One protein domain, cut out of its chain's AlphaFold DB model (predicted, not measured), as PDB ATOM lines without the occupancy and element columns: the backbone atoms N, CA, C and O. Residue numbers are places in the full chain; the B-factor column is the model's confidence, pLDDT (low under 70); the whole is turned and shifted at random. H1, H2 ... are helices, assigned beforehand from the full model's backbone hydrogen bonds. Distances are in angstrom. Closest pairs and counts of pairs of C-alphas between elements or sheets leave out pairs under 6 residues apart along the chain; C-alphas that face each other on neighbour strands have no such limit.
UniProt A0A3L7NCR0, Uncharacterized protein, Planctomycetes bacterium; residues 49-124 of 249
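This is residues 49 to 124 of the 249 residues of an uncharacterized protein of Planctomycetes bacterium (UniProt A0A3L7NCR0). What is the shape? The longest helix, H4, and H2 form opposite sides of a ring of four helices, with H1 and H3 between them as the other two sides. H2 crosses H1 and H3 steeply, while H3 and H4 make a helical hairpin. What is printed? The printed part has 76 residues with four named helices, H1 to H4 in chain order, and no named strand; the class is all helix. It is compact, with a radius of gyration of the C-alphas of 12.0 A, and its rounded outline spans 33 by 29 by 25 A.

Where is the longest helix? H4, residues 103 to 123, measures 29.8 A from C-alpha 103 at (173.022, 144.083, 200.006) to C-alpha 123 at (195.485, 149.515, 218.842). Where are the others? H1 is residues 49 to 60, 17.0 A long, from C-alpha 49 at (188.517, 140.547, 217.531). H2 is residues 67 to 80, 20.0 A, and H3 residues 88 to 98, 15.5 A.

What touches H4? H3 touches it at a tilt of 36 degrees, only just steep, opposite ways; the closest C-alphas, of Glu 89 and Val 110, are 5.9 A apart. Residues 50 to 54 of H1 touch residues 109 to 117 of H4 at a shallow tilt of 31 degrees, opposite ways, closest at the C-alphas of Trp 50 and Leu 116, 6.3 A. What touches H2? H3 touches its residues 73 to 78 at a steep tilt of 65 degrees, with the closest C-alphas, of Glu 77 and Ile 91, 6.2 A apart. Residues 51 to 55 of H1 touch its residues 67 to 71 at a steep tilt of 61 degrees, with the closest C-alphas, of Cys 55 and Phe 67, 6.3 A apart. What stays apart, and are the backbones bonded? H1 and H3 are apart, and so are H2 and H4. Every O i to N i+4 pair is within hydrogen-bond range in H1, H2 and H3, and 16 of 17 are in H4.

How far does it reach? The two C-alphas farthest apart, of Arg 60 and Ser 83, are 34.0 A apart. Are there cuts, long links or weak places? The printed part has no cut; the link H3 to H4 is tight, and those from H1 to H2 and H2 to H3 are short. The mean pLDDT of the printed part is 92.0, and no printed residue is under 70.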
ATOM      1  N   ALA A  49     189.366 139.602 216.800       88.19
ATOM      2  CA  ALA A  49     188.517 140.547 217.531       88.19
ATOM      3  C   ALA A  49     187.391 141.150 216.664       88.19
ATOM      4  O   ALA A  49     186.231 141.214 217.082       88.19
ATOM      5  N   TRP A  50     187.710 141.535 215.425       91.44
ATOM      6  CA  TRP A  50     186.725 142.076 214.486       91.44
ATOM      7  C   TRP A  50     185.702 141.020 214.040       91.44
ATOM      8  O   TRP A  50     184.526 141.342 213.886       91.44
ATOM      9  N   GLN A  51     186.116 139.757 213.885       92.81
ATOM     10  CA  GLN A  51     185.238 138.656 213.476       92.81
ATOM     11  C   GLN A  51     184.193 138.384 214.556       92.81
ATOM     12  O   GLN A  51     183.002 138.282 214.261       92.81
ATOM     13  N   ARG A  52     184.621 138.348 215.828       92.25
ATOM     14  CA  ARG A  52     183.711 138.199 216.974       92.25
ATOM     15  C   ARG A  52     182.717 139.348 217.036       92.25
ATOM     16  O   ARG A  52     181.529 139.131 217.260       92.25
ATOM     17  N   ARG A  53     183.182 140.575 216.783       93.69
ATOM     18  CA  ARG A  53     182.312 141.752 216.756       93.69
ATOM     19  C   ARG A  53     181.305 141.710 215.605       93.69
ATOM     20  O   ARG A  53     180.140 142.025 215.828       93.69
ATOM     21  N   CYS A  54     181.728 141.277 214.419       94.75
ATOM     22  CA  CYS A  54     180.846 141.071 213.272       94.75
ATOM     23  C   CYS A  54     179.768 140.018 213.580       94.75
ATOM     24  O   CYS A  54     178.586 140.274 213.359       94.75
ATOM     25  N   CYS A  55     180.145 138.890 214.191       94.62
ATOM     26  CA  CYS A  55     179.193 137.860 214.625       94.62
ATOM     27  C   CYS A  55     178.161 138.402 215.624       94.62
ATOM     28  O   CYS A  55     176.973 138.162 215.453       94.62
ATOM     29  N   GLN A  56     178.583 139.198 216.614       94.44
ATOM     30  CA  GLN A  56     177.660 139.845 217.560       94.44
ATOM     31  C   GLN A  56     176.669 140.788 216.865       94.44
ATOM     32  O   GLN A  56     175.526 140.921 217.299       94.44
ATOM     33  N   TRP A  57     177.096 141.493 215.812       96.31
ATOM     34  CA  TRP A  57     176.191 142.333 215.029       96.31
ATOM     35  C   TRP A  57     175.192 141.496 214.238       96.31
ATOM     36  O   TRP A  57     174.003 141.797 214.280       96.31
ATOM     37  N   LEU A  58     175.649 140.429 213.584       95.62
ATOM     38  CA  LEU A  58     174.784 139.491 212.867       95.62
ATOM     39  C   LEU A  58     173.734 138.871 213.803       95.62
ATOM     40  O   LEU A  58     172.550 138.871 213.475       95.62
ATOM     41  N   GLU A  59     174.134 138.457 215.004       94.94
ATOM     42  CA  GLU A  59     173.224 137.924 216.022       94.94
ATOM     43  C   GLU A  59     172.132 138.937 216.405       94.94
ATOM     44  O   GLU A  59     170.946 138.608 216.403       94.94
ATOM     45  N   ARG A  60     172.506 140.204 216.639       95.44
ATOM     46  CA  ARG A  60     171.554 141.296 216.936       95.44
ATOM     47  C   ARG A  60     170.597 141.600 215.785       95.44
ATOM     48  O   ARG A  60     169.519 142.133 216.024       95.44
ATOM     49  N   LEU A  61     170.982 141.263 214.559       93.94
ATOM     50  CA  LEU A  61     170.159 141.379 213.354       93.94
ATOM     51  C   LEU A  61     169.285 140.131 213.125       93.94
ATOM     52  O   LEU A  61     168.684 139.984 212.062       93.94
ATOM     53  N   GLY A  62     169.221 139.214 214.097       95.62
ATOM     54  CA  GLY A  62     168.443 137.978 214.007       95.62
ATOM     55  C   GLY A  62     169.098 136.898 213.142       95.62
ATOM     56  O   GLY A  62     168.423 135.969 212.700       95.62
ATOM     57  N   ARG A  63     170.404 137.007 212.864       94.56
ATOM     58  CA  ARG A  63     171.175 136.014 212.106       94.56
ATOM     59  C   ARG A  63     172.039 135.205 213.064       94.56
ATOM     60  O   ARG A  63     173.106 135.641 213.482       94.56
ATOM     61  N   ASN A  64     171.573 134.006 213.401       93.44
ATOM     62  CA  ASN A  64     172.286 133.103 214.299       93.44
ATOM     63  C   ASN A  64     173.396 132.347 213.547       93.44
ATOM     64  O   ASN A  64     173.233 131.195 213.148       93.44
ATOM     65  N   ILE A  65     174.508 133.037 213.291       93.25
ATOM     66  CA  ILE A  65     175.705 132.470 212.665       93.25
ATOM     67  C   ILE A  65     176.724 132.223 213.771       93.25
ATOM     68  O   ILE A  65     177.205 133.164 214.402       93.25
ATOM     69  N   SER A  66     177.063 130.955 214.014       92.75
ATOM     70  CA  SER A  66     178.073 130.626 215.018       92.75
ATOM     71  C   SER A  66     179.439 131.186 214.612       92.75
ATOM     72  O   SER A  66     179.799 131.218 213.433       92.75
ATOM     73  N   PHE A  67     180.237 131.593 215.599       90.94
ATOM     74  CA  PHE A  67     181.577 132.127 215.350       90.94
ATOM     75  C   PHE A  67     182.472 131.132 214.589       90.94
ATOM     76  O   PHE A  67     183.187 131.512 213.665       90.94
ATOM     77  N   ALA A  68     182.377 129.838 214.914       89.19
ATOM     78  CA  ALA A  68     183.107 128.785 214.211       89.19
ATOM     79  C   ALA A  68     182.732 128.711 212.720       89.19
ATOM     80  O   ALA A  68     183.617 128.633 211.865       89.19
ATOM     81  N   LEU A  69     181.433 128.797 212.402       90.62
ATOM     82  CA  LEU A  69     180.954 128.826 211.021       90.62
ATOM     83  C   LEU A  69     181.438 130.084 210.291       90.62
ATOM     84  O   LEU A  69     181.906 129.985 209.157       90.62
ATOM     85  N   PHE A  70     181.392 131.245 210.953       94.06
ATOM     86  CA  PHE A  70     181.911 132.497 210.405       94.06
ATOM     87  C   PHE A  70     183.389 132.368 210.023       94.06
ATOM     88  O   PHE A  70     183.755 132.614 208.874       94.06
ATOM     89  N   CYS A  71     184.242 131.934 210.956       91.06
ATOM     90  CA  CYS A  71     185.681 131.805 210.724       91.06
ATOM     91  C   CYS A  71     186.015 130.751 209.663       91.06
ATOM     92  O   CYS A  71     186.952 130.942 208.888       91.06
ATOM     93  N   SER A  72     185.280 129.637 209.620       89.75
ATOM     94  CA  SER A  72     185.456 128.605 208.591       89.75
ATOM     95  C   SER A  72     185.136 129.155 207.197       89.75
ATOM     96  O   SER A  72     185.951 129.048 206.279       89.75
ATOM     97  N   GLN A  73     183.993 129.828 207.052       92.88
ATOM     98  CA  GLN A  73     183.556 130.392 205.778       92.88
ATOM     99  C   GLN A  73     184.464 131.539 205.310       92.88
ATOM    100  O   GLN A  73     184.823 131.590 204.136       92.88
ATOM    101  N   TRP A  74     184.888 132.411 206.227       93.56
ATOM    102  CA  TRP A  74     185.855 133.475 205.961       93.56
ATOM    103  C   TRP A  74     187.175 132.930 205.402       93.56
ATOM    104  O   TRP A  74     187.639 133.364 204.349       93.56
ATOM    105  N   ARG A  75     187.761 131.928 206.068       90.50
ATOM    106  CA  ARG A  75     189.014 131.298 205.620       90.50
ATOM    107  C   ARG A  75     188.859 130.603 204.277       90.50
ATOM    108  O   ARG A  75     189.748 130.700 203.434       90.50
ATOM    109  N   LYS A  76     187.724 129.935 204.059       91.25
ATOM    110  CA  LYS A  76     187.403 129.335 202.763       91.25
ATOM    111  C   LYS A  76     187.421 130.388 201.655       91.25
ATOM    112  O   LYS A  76     188.042 130.143 200.626       91.25
ATOM    113  N   GLU A  77     186.812 131.557 201.867       93.44
ATOM    114  CA  GLU A  77     186.854 132.634 200.869       93.44
ATOM    115  C   GLU A  77     188.264 133.191 200.656       93.44
ATOM    116  O   GLU A  77     188.649 133.379 199.505       93.44
ATOM    117  N   ILE A  78     189.057 133.388 201.718       90.00
ATOM    118  CA  ILE A  78     190.465 133.807 201.578       90.00
ATOM    119  C   ILE A  78     191.227 132.831 200.679       90.00
ATOM    120  O   ILE A  78     191.926 133.257 199.765       90.00
ATOM    121  N   ARG A  79     191.089 131.520 200.906       87.69
ATOM    122  CA  ARG A  79     191.811 130.505 200.123       87.69
ATOM    123  C   ARG A  79     191.360 130.457 198.673       87.69
ATOM    124  O   ARG A  79     192.203 130.398 197.787       87.69
ATOM    125  N   LEU A  80     190.051 130.507 198.433       88.75
ATOM    126  CA  LEU A  80     189.490 130.474 197.079       88.75
ATOM    127  C   LEU A  80     189.894 131.690 196.239       88.75
ATOM    128  O   LEU A  80     189.908 131.603 195.016       88.75
ATOM    129  N   HIS A  81     190.192 132.819 196.882       86.69
ATOM    130  CA  HIS A  81     190.437 134.091 196.202       86.69
ATOM    131  C   HIS A  81     191.832 134.660 196.431       86.69
ATOM    132  O   HIS A  81     192.088 135.822 196.113       86.69
ATOM    133  N   ARG A  82     192.747 133.820 196.917       78.69
ATOM    134  CA  ARG A  82     194.134 134.188 197.193       78.69
ATOM    135  C   ARG A  82     194.846 134.727 195.947       78.69
ATOM    136  O   ARG A  82     195.507 135.753 196.042       78.69
ATOM    137  N   SER A  83     194.647 134.104 194.783       77.62
ATOM    138  CA  SER A  83     195.294 134.499 193.521       77.62
ATOM    139  C   SER A  83     194.682 135.727 192.840       77.62
ATOM    140  O   SER A  83     195.275 136.276 191.917       77.62
ATOM    141  N   VAL A  84     193.516 136.201 193.294       83.25
ATOM    142  CA  VAL A  84     192.791 137.322 192.659       83.25
ATOM    143  C   VAL A  84     193.030 138.650 193.397       83.25
ATOM    144  O   VAL A  84     192.423 139.661 193.066       83.25
ATOM    145  N   HIS A  85     193.913 138.672 194.405       82.56
ATOM    146  CA  HIS A  85     194.222 139.855 195.222       82.56
ATOM    147  C   HIS A  85     192.981 140.589 195.766       82.56
ATOM    148  O   HIS A  85     192.980 141.816 195.890       82.56
ATOM    149  N   MET A  86     191.926 139.845 196.115       90.88
ATOM    150  CA  MET A  86     190.718 140.441 196.685       90.88
ATOM    151  C   MET A  86     191.015 141.098 198.035       90.88
ATOM    152  O   MET A  86     191.769 140.578 198.863       90.88
ATOM    153  N   SER A  87     190.390 142.247 198.262       92.06
ATOM    154  CA  SER A  87     190.431 142.949 199.540       92.06
ATOM    155  C   SER A  87     189.644 142.205 200.624       92.06
ATOM    156  O   SER A  87     188.730 141.419 200.349       92.06
ATOM    157  N   SER A  88     189.965 142.493 201.888       92.06
ATOM    158  CA  SER A  88     189.218 141.985 203.043       92.06
ATOM    159  C   SER A  88     187.736 142.367 202.970       92.06
ATOM    160  O   SER A  88     186.871 141.572 203.335       92.06
ATOM    161  N   GLU A  89     187.435 143.575 202.485       95.50
ATOM    162  CA  GLU A  89     186.081 144.083 202.279       95.50
ATOM    163  C   GLU A  89     185.285 143.212 201.298       95.50
ATOM    164  O   GLU A  89     184.177 142.784 201.623       95.50
ATOM    165  N   GLU A  90     185.856 142.901 200.132       95.88
ATOM    166  CA  GLU A  90     185.178 142.098 199.107       95.88
ATOM    167  C   GLU A  90     184.973 140.648 199.564       95.88
ATOM    168  O   GLU A  90     183.928 140.043 199.312       95.88
ATOM    169  N   ILE A  91     185.949 140.081 200.279       95.62
ATOM    170  CA  ILE A  91     185.838 138.742 200.871       95.62
ATOM    171  C   ILE A  91     184.721 138.715 201.922       95.62
ATOM    172  O   ILE A  91     183.917 137.775 201.950       95.62
ATOM    173  N   LEU A  92     184.615 139.756 202.757       96.62
ATOM    174  CA  LEU A  92     183.569 139.856 203.778       96.62
ATOM    175  C   LEU A  92     182.197 139.986 203.129       96.62
ATOM    176  O   LEU A  92     181.272 139.269 203.505       96.62
ATOM    177  N   GLU A  93     182.071 140.854 202.129       96.81
ATOM    178  CA  GLU A  93     180.827 141.039 201.392       96.81
ATOM    179  C   GLU A  93     180.336 139.719 200.784       96.81
ATOM    180  O   GLU A  93     179.152 139.388 200.872       96.81
ATOM    181  N   ARG A  94     181.241 138.903 200.234       95.81
ATOM    182  CA  ARG A  94     180.890 137.588 199.680       95.81
ATOM    183  C   ARG A  94     180.467 136.584 200.742       95.81
ATOM    184  O   ARG A  94     179.511 135.844 200.505       95.81
ATOM    185  N   CYS A  95     181.107 136.586 201.912       96.12
ATOM    186  CA  CYS A  95     180.640 135.795 203.053       96.12
ATOM    187  C   CYS A  95     179.212 136.199 203.450       96.12
ATOM    188  O   CYS A  95     178.340 135.341 203.561       96.12
ATOM    189  N   LEU A  96     178.952 137.504 203.579       96.62
ATOM    190  CA  LEU A  96     177.640 138.041 203.950       96.62
ATOM    191  C   LEU A  96     176.562 137.694 202.911       96.62
ATOM    192  O   LEU A  96     175.479 137.247 203.279       96.62
ATOM    193  N   ARG A  97     176.864 137.811 201.614       95.44
ATOM    194  CA  ARG A  97     175.933 137.418 200.541       95.44
ATOM    195  C   ARG A  97     175.591 135.925 200.581       95.44
ATOM    196  O   ARG A  97     174.443 135.570 200.344       95.44
ATOM    197  N   ARG A  98     176.549 135.051 200.917       94.62
ATOM    198  CA  ARG A  98     176.287 133.606 201.084       94.62
ATOM    199  C   ARG A  98     175.378 133.281 202.265       94.62
ATOM    200  O   ARG A  98     174.718 132.252 202.236       94.62
ATOM    201  N   TRP A  99     175.334 134.142 203.275       94.88
ATOM    202  CA  TRP A  99     174.384 134.046 204.386       94.88
ATOM    203  C   TRP A  99     173.090 134.826 204.139       94.88
ATOM    204  O   TRP A  99     172.374 135.141 205.089       94.88
ATOM    205  N   GLU A 100     172.810 135.172 202.877       95.75
ATOM    206  CA  GLU A 100     171.586 135.862 202.460       95.75
ATOM    207  C   GLU A 100     171.359 137.168 203.243       95.75
ATOM    208  O   GLU A 100     170.236 137.551 203.595       95.75
ATOM    209  N   ILE A 101     172.457 137.861 203.560       96.19
ATOM    210  CA  ILE A 101     172.405 139.205 204.127       96.19
ATOM    211  C   ILE A 101     172.047 140.178 202.995       96.19
ATOM    212  O   ILE A 101     172.760 140.214 201.988       96.19
ATOM    213  N   PRO A 102     170.968 140.979 203.132       96.62
ATOM    214  CA  PRO A 102     170.586 141.954 202.116       96.62
ATOM    215  C   PRO A 102     171.734 142.912 201.777       96.62
ATOM    216  O   PRO A 102     172.443 143.366 202.673       96.62
ATOM    217  N   THR A 103     171.885 143.281 200.502       96.56
ATOM    218  CA  THR A 103     173.022 144.083 200.006       96.56
ATOM    219  C   THR A 103     173.234 145.399 200.760       96.56
ATOM    220  O   THR A 103     174.376 145.762 201.046       96.56
ATOM    221  N   GLY A 104     172.154 146.100 201.128       96.56
ATOM    222  CA  GLY A 104     172.248 147.331 201.924       96.56
ATOM    223  C   GLY A 104     172.904 147.083 203.286       96.56
ATOM    224  O   GLY A 104     173.882 147.732 203.639       96.56
ATOM    225  N   LEU A 105     172.443 146.048 203.992       96.00
ATOM    226  CA  LEU A 105     172.978 145.652 205.294       96.00
ATOM    227  C   LEU A 105     174.404 145.090 205.192       96.00
ATOM    228  O   LEU A 105     175.235 145.339 206.062       96.00
ATOM    229  N   ALA A 106     174.715 144.356 204.119       97.38
ATOM    230  CA  ALA A 106     176.066 143.862 203.870       97.38
ATOM    231  C   ALA A 106     177.060 145.021 203.693       97.38
ATOM    232  O   ALA A 106     178.125 145.011 204.308       97.38
ATOM    233  N   THR A 107     176.678 146.050 202.929       97.38
ATOM    234  CA  THR A 107     177.472 147.278 202.753       97.38
ATOM    235  C   THR A 107     177.754 147.962 204.094       97.38
ATOM    236  O   THR A 107     178.900 148.315 204.381       97.38
ATOM    237  N   GLU A 108     176.736 148.105 204.948       97.56
ATOM    238  CA  GLU A 108     176.882 148.700 206.282       97.56
ATOM    239  C   GLU A 108     177.827 147.891 207.183       97.56
ATOM    240  O   GLU A 108     178.722 148.455 207.818       97.56
ATOM    241  N   LEU A 109     177.678 146.563 207.208       96.94
ATOM    242  CA  LEU A 109     178.536 145.676 207.997       96.94
ATOM    243  C   LEU A 109     179.991 145.700 207.518       96.94
ATOM    244  O   LEU A 109     180.901 145.716 208.351       96.94
ATOM    245  N   VAL A 110     180.226 145.740 206.203       97.69
ATOM    246  CA  VAL A 110     181.573 145.876 205.627       97.69
ATOM    247  C   VAL A 110     182.192 147.210 206.030       97.69
ATOM    248  O   VAL A 110     183.327 147.234 206.507       97.69
ATOM    249  N   ALA A 111     181.448 148.314 205.929       96.56
ATOM    250  CA  ALA A 111     181.925 149.628 206.358       96.56
ATOM    251  C   ALA A 111     182.264 149.657 207.860       96.56
ATOM    252  O   ALA A 111     183.312 150.182 208.254       96.56
ATOM    253  N   ALA A 112     181.427 149.041 208.699       95.75
ATOM    254  CA  ALA A 112     181.659 148.936 210.135       95.75
ATOM    255  C   ALA A 112     182.894 148.073 210.465       95.75
ATOM    256  O   ALA A 112     183.718 148.466 211.295       95.75
ATOM    257  N   CYS A 113     183.074 146.933 209.789       95.19
ATOM    258  CA  CYS A 113     184.259 146.084 209.954       95.19
ATOM    259  C   CYS A 113     185.532 146.785 209.474       95.19
ATOM    260  O   CYS A 113     186.554 146.721 210.150       95.19
ATOM    261  N   ARG A 114     185.465 147.544 208.377       94.38
ATOM    262  CA  ARG A 114     186.581 148.362 207.890       94.38
ATOM    263  C   ARG A 114     187.021 149.407 208.910       94.38
ATOM    264  O   ARG A 114     188.217 149.593 209.131       94.38
ATOM    265  N   ALA A 115     186.069 150.072 209.563       92.94
ATOM    266  CA  ALA A 115     186.373 150.998 210.650       92.94
ATOM    267  C   ALA A 115     187.047 150.282 211.836       92.94
ATOM    268  O   ALA A 115     187.999 150.814 212.409       92.94
ATOM    269  N   LEU A 116     186.609 149.059 212.166       91.44
ATOM    270  CA  LEU A 116     187.271 148.230 213.175       91.44
ATOM    271  C   LEU A 116     188.688 147.836 212.764       91.44
ATOM    272  O   LEU A 116     189.577 147.962 213.594       91.44
ATOM    273  N   TRP A 117     188.925 147.418 211.519       89.50
ATOM    274  CA  TRP A 117     190.263 147.056 211.037       89.50
ATOM    275  C   TRP A 117     191.241 148.222 211.121       89.50
ATOM    276  O   TRP A 117     192.343 148.046 211.629       89.50
ATOM    277  N   ARG A 118     190.821 149.425 210.711       87.56
ATOM    278  CA  ARG A 118     191.646 150.638 210.835       87.56
ATOM    279  C   ARG A 118     191.941 151.004 212.284       87.56
ATOM    280  O   ARG A 118     193.003 151.528 212.590       87.56
ATOM    281  N   LYS A 119     190.987 150.770 213.188       87.44
ATOM    282  CA  LYS A 119     191.210 150.994 214.619       87.44
ATOM    283  C   LYS A 119     192.137 149.925 215.203       87.44
ATOM    284  O   LYS A 119     193.016 150.255 215.988       87.44
ATOM    285  N   ALA A 120     191.954 148.670 214.805       82.12
ATOM    286  CA  ALA A 120     192.761 147.533 215.226       82.12
ATOM    287  C   ALA A 120     194.217 147.690 214.774       82.12
ATOM    288  O   ALA A 120     195.112 147.566 215.594       82.12
ATOM    289  N   SER A 121     194.482 148.128 213.540       75.62
ATOM    290  CA  SER A 121     195.858 148.373 213.079       75.62
ATOM    291  C   SER A 121     196.627 149.401 213.920       75.62
ATOM    292  O   SER A 121     197.850 149.382 213.915       75.62
ATOM    293  N   VAL A 122     195.928 150.275 214.654       77.25
ATOM    294  CA  VAL A 122     196.532 151.262 215.567       77.25
ATOM    295  C   VAL A 122     196.619 150.747 217.010       77.25
ATOM    296  O   VAL A 122     197.494 151.163 217.763       77.25
ATOM    297  N   VAL A 123     195.691 149.881 217.427       78.94
ATOM    298  CA  VAL A 123     195.485 149.515 218.842       78.94
ATOM    299  C   VAL A 123     195.897 148.075 219.155       78.94
ATOM    300  O   VAL A 123     196.077 147.753 220.329       78.94
ATOM    301  N   ASP A 124     196.054 147.216 218.149       84.06
ATOM    302  CA  ASP A 124     196.432 145.816 218.326       84.06
ATOM    303  C   ASP A 124     197.758 145.741 219.083       84.06
ATOM    304  O   ASP A 124     198.781 146.312 218.689       84.06
TER     305      ASP A 124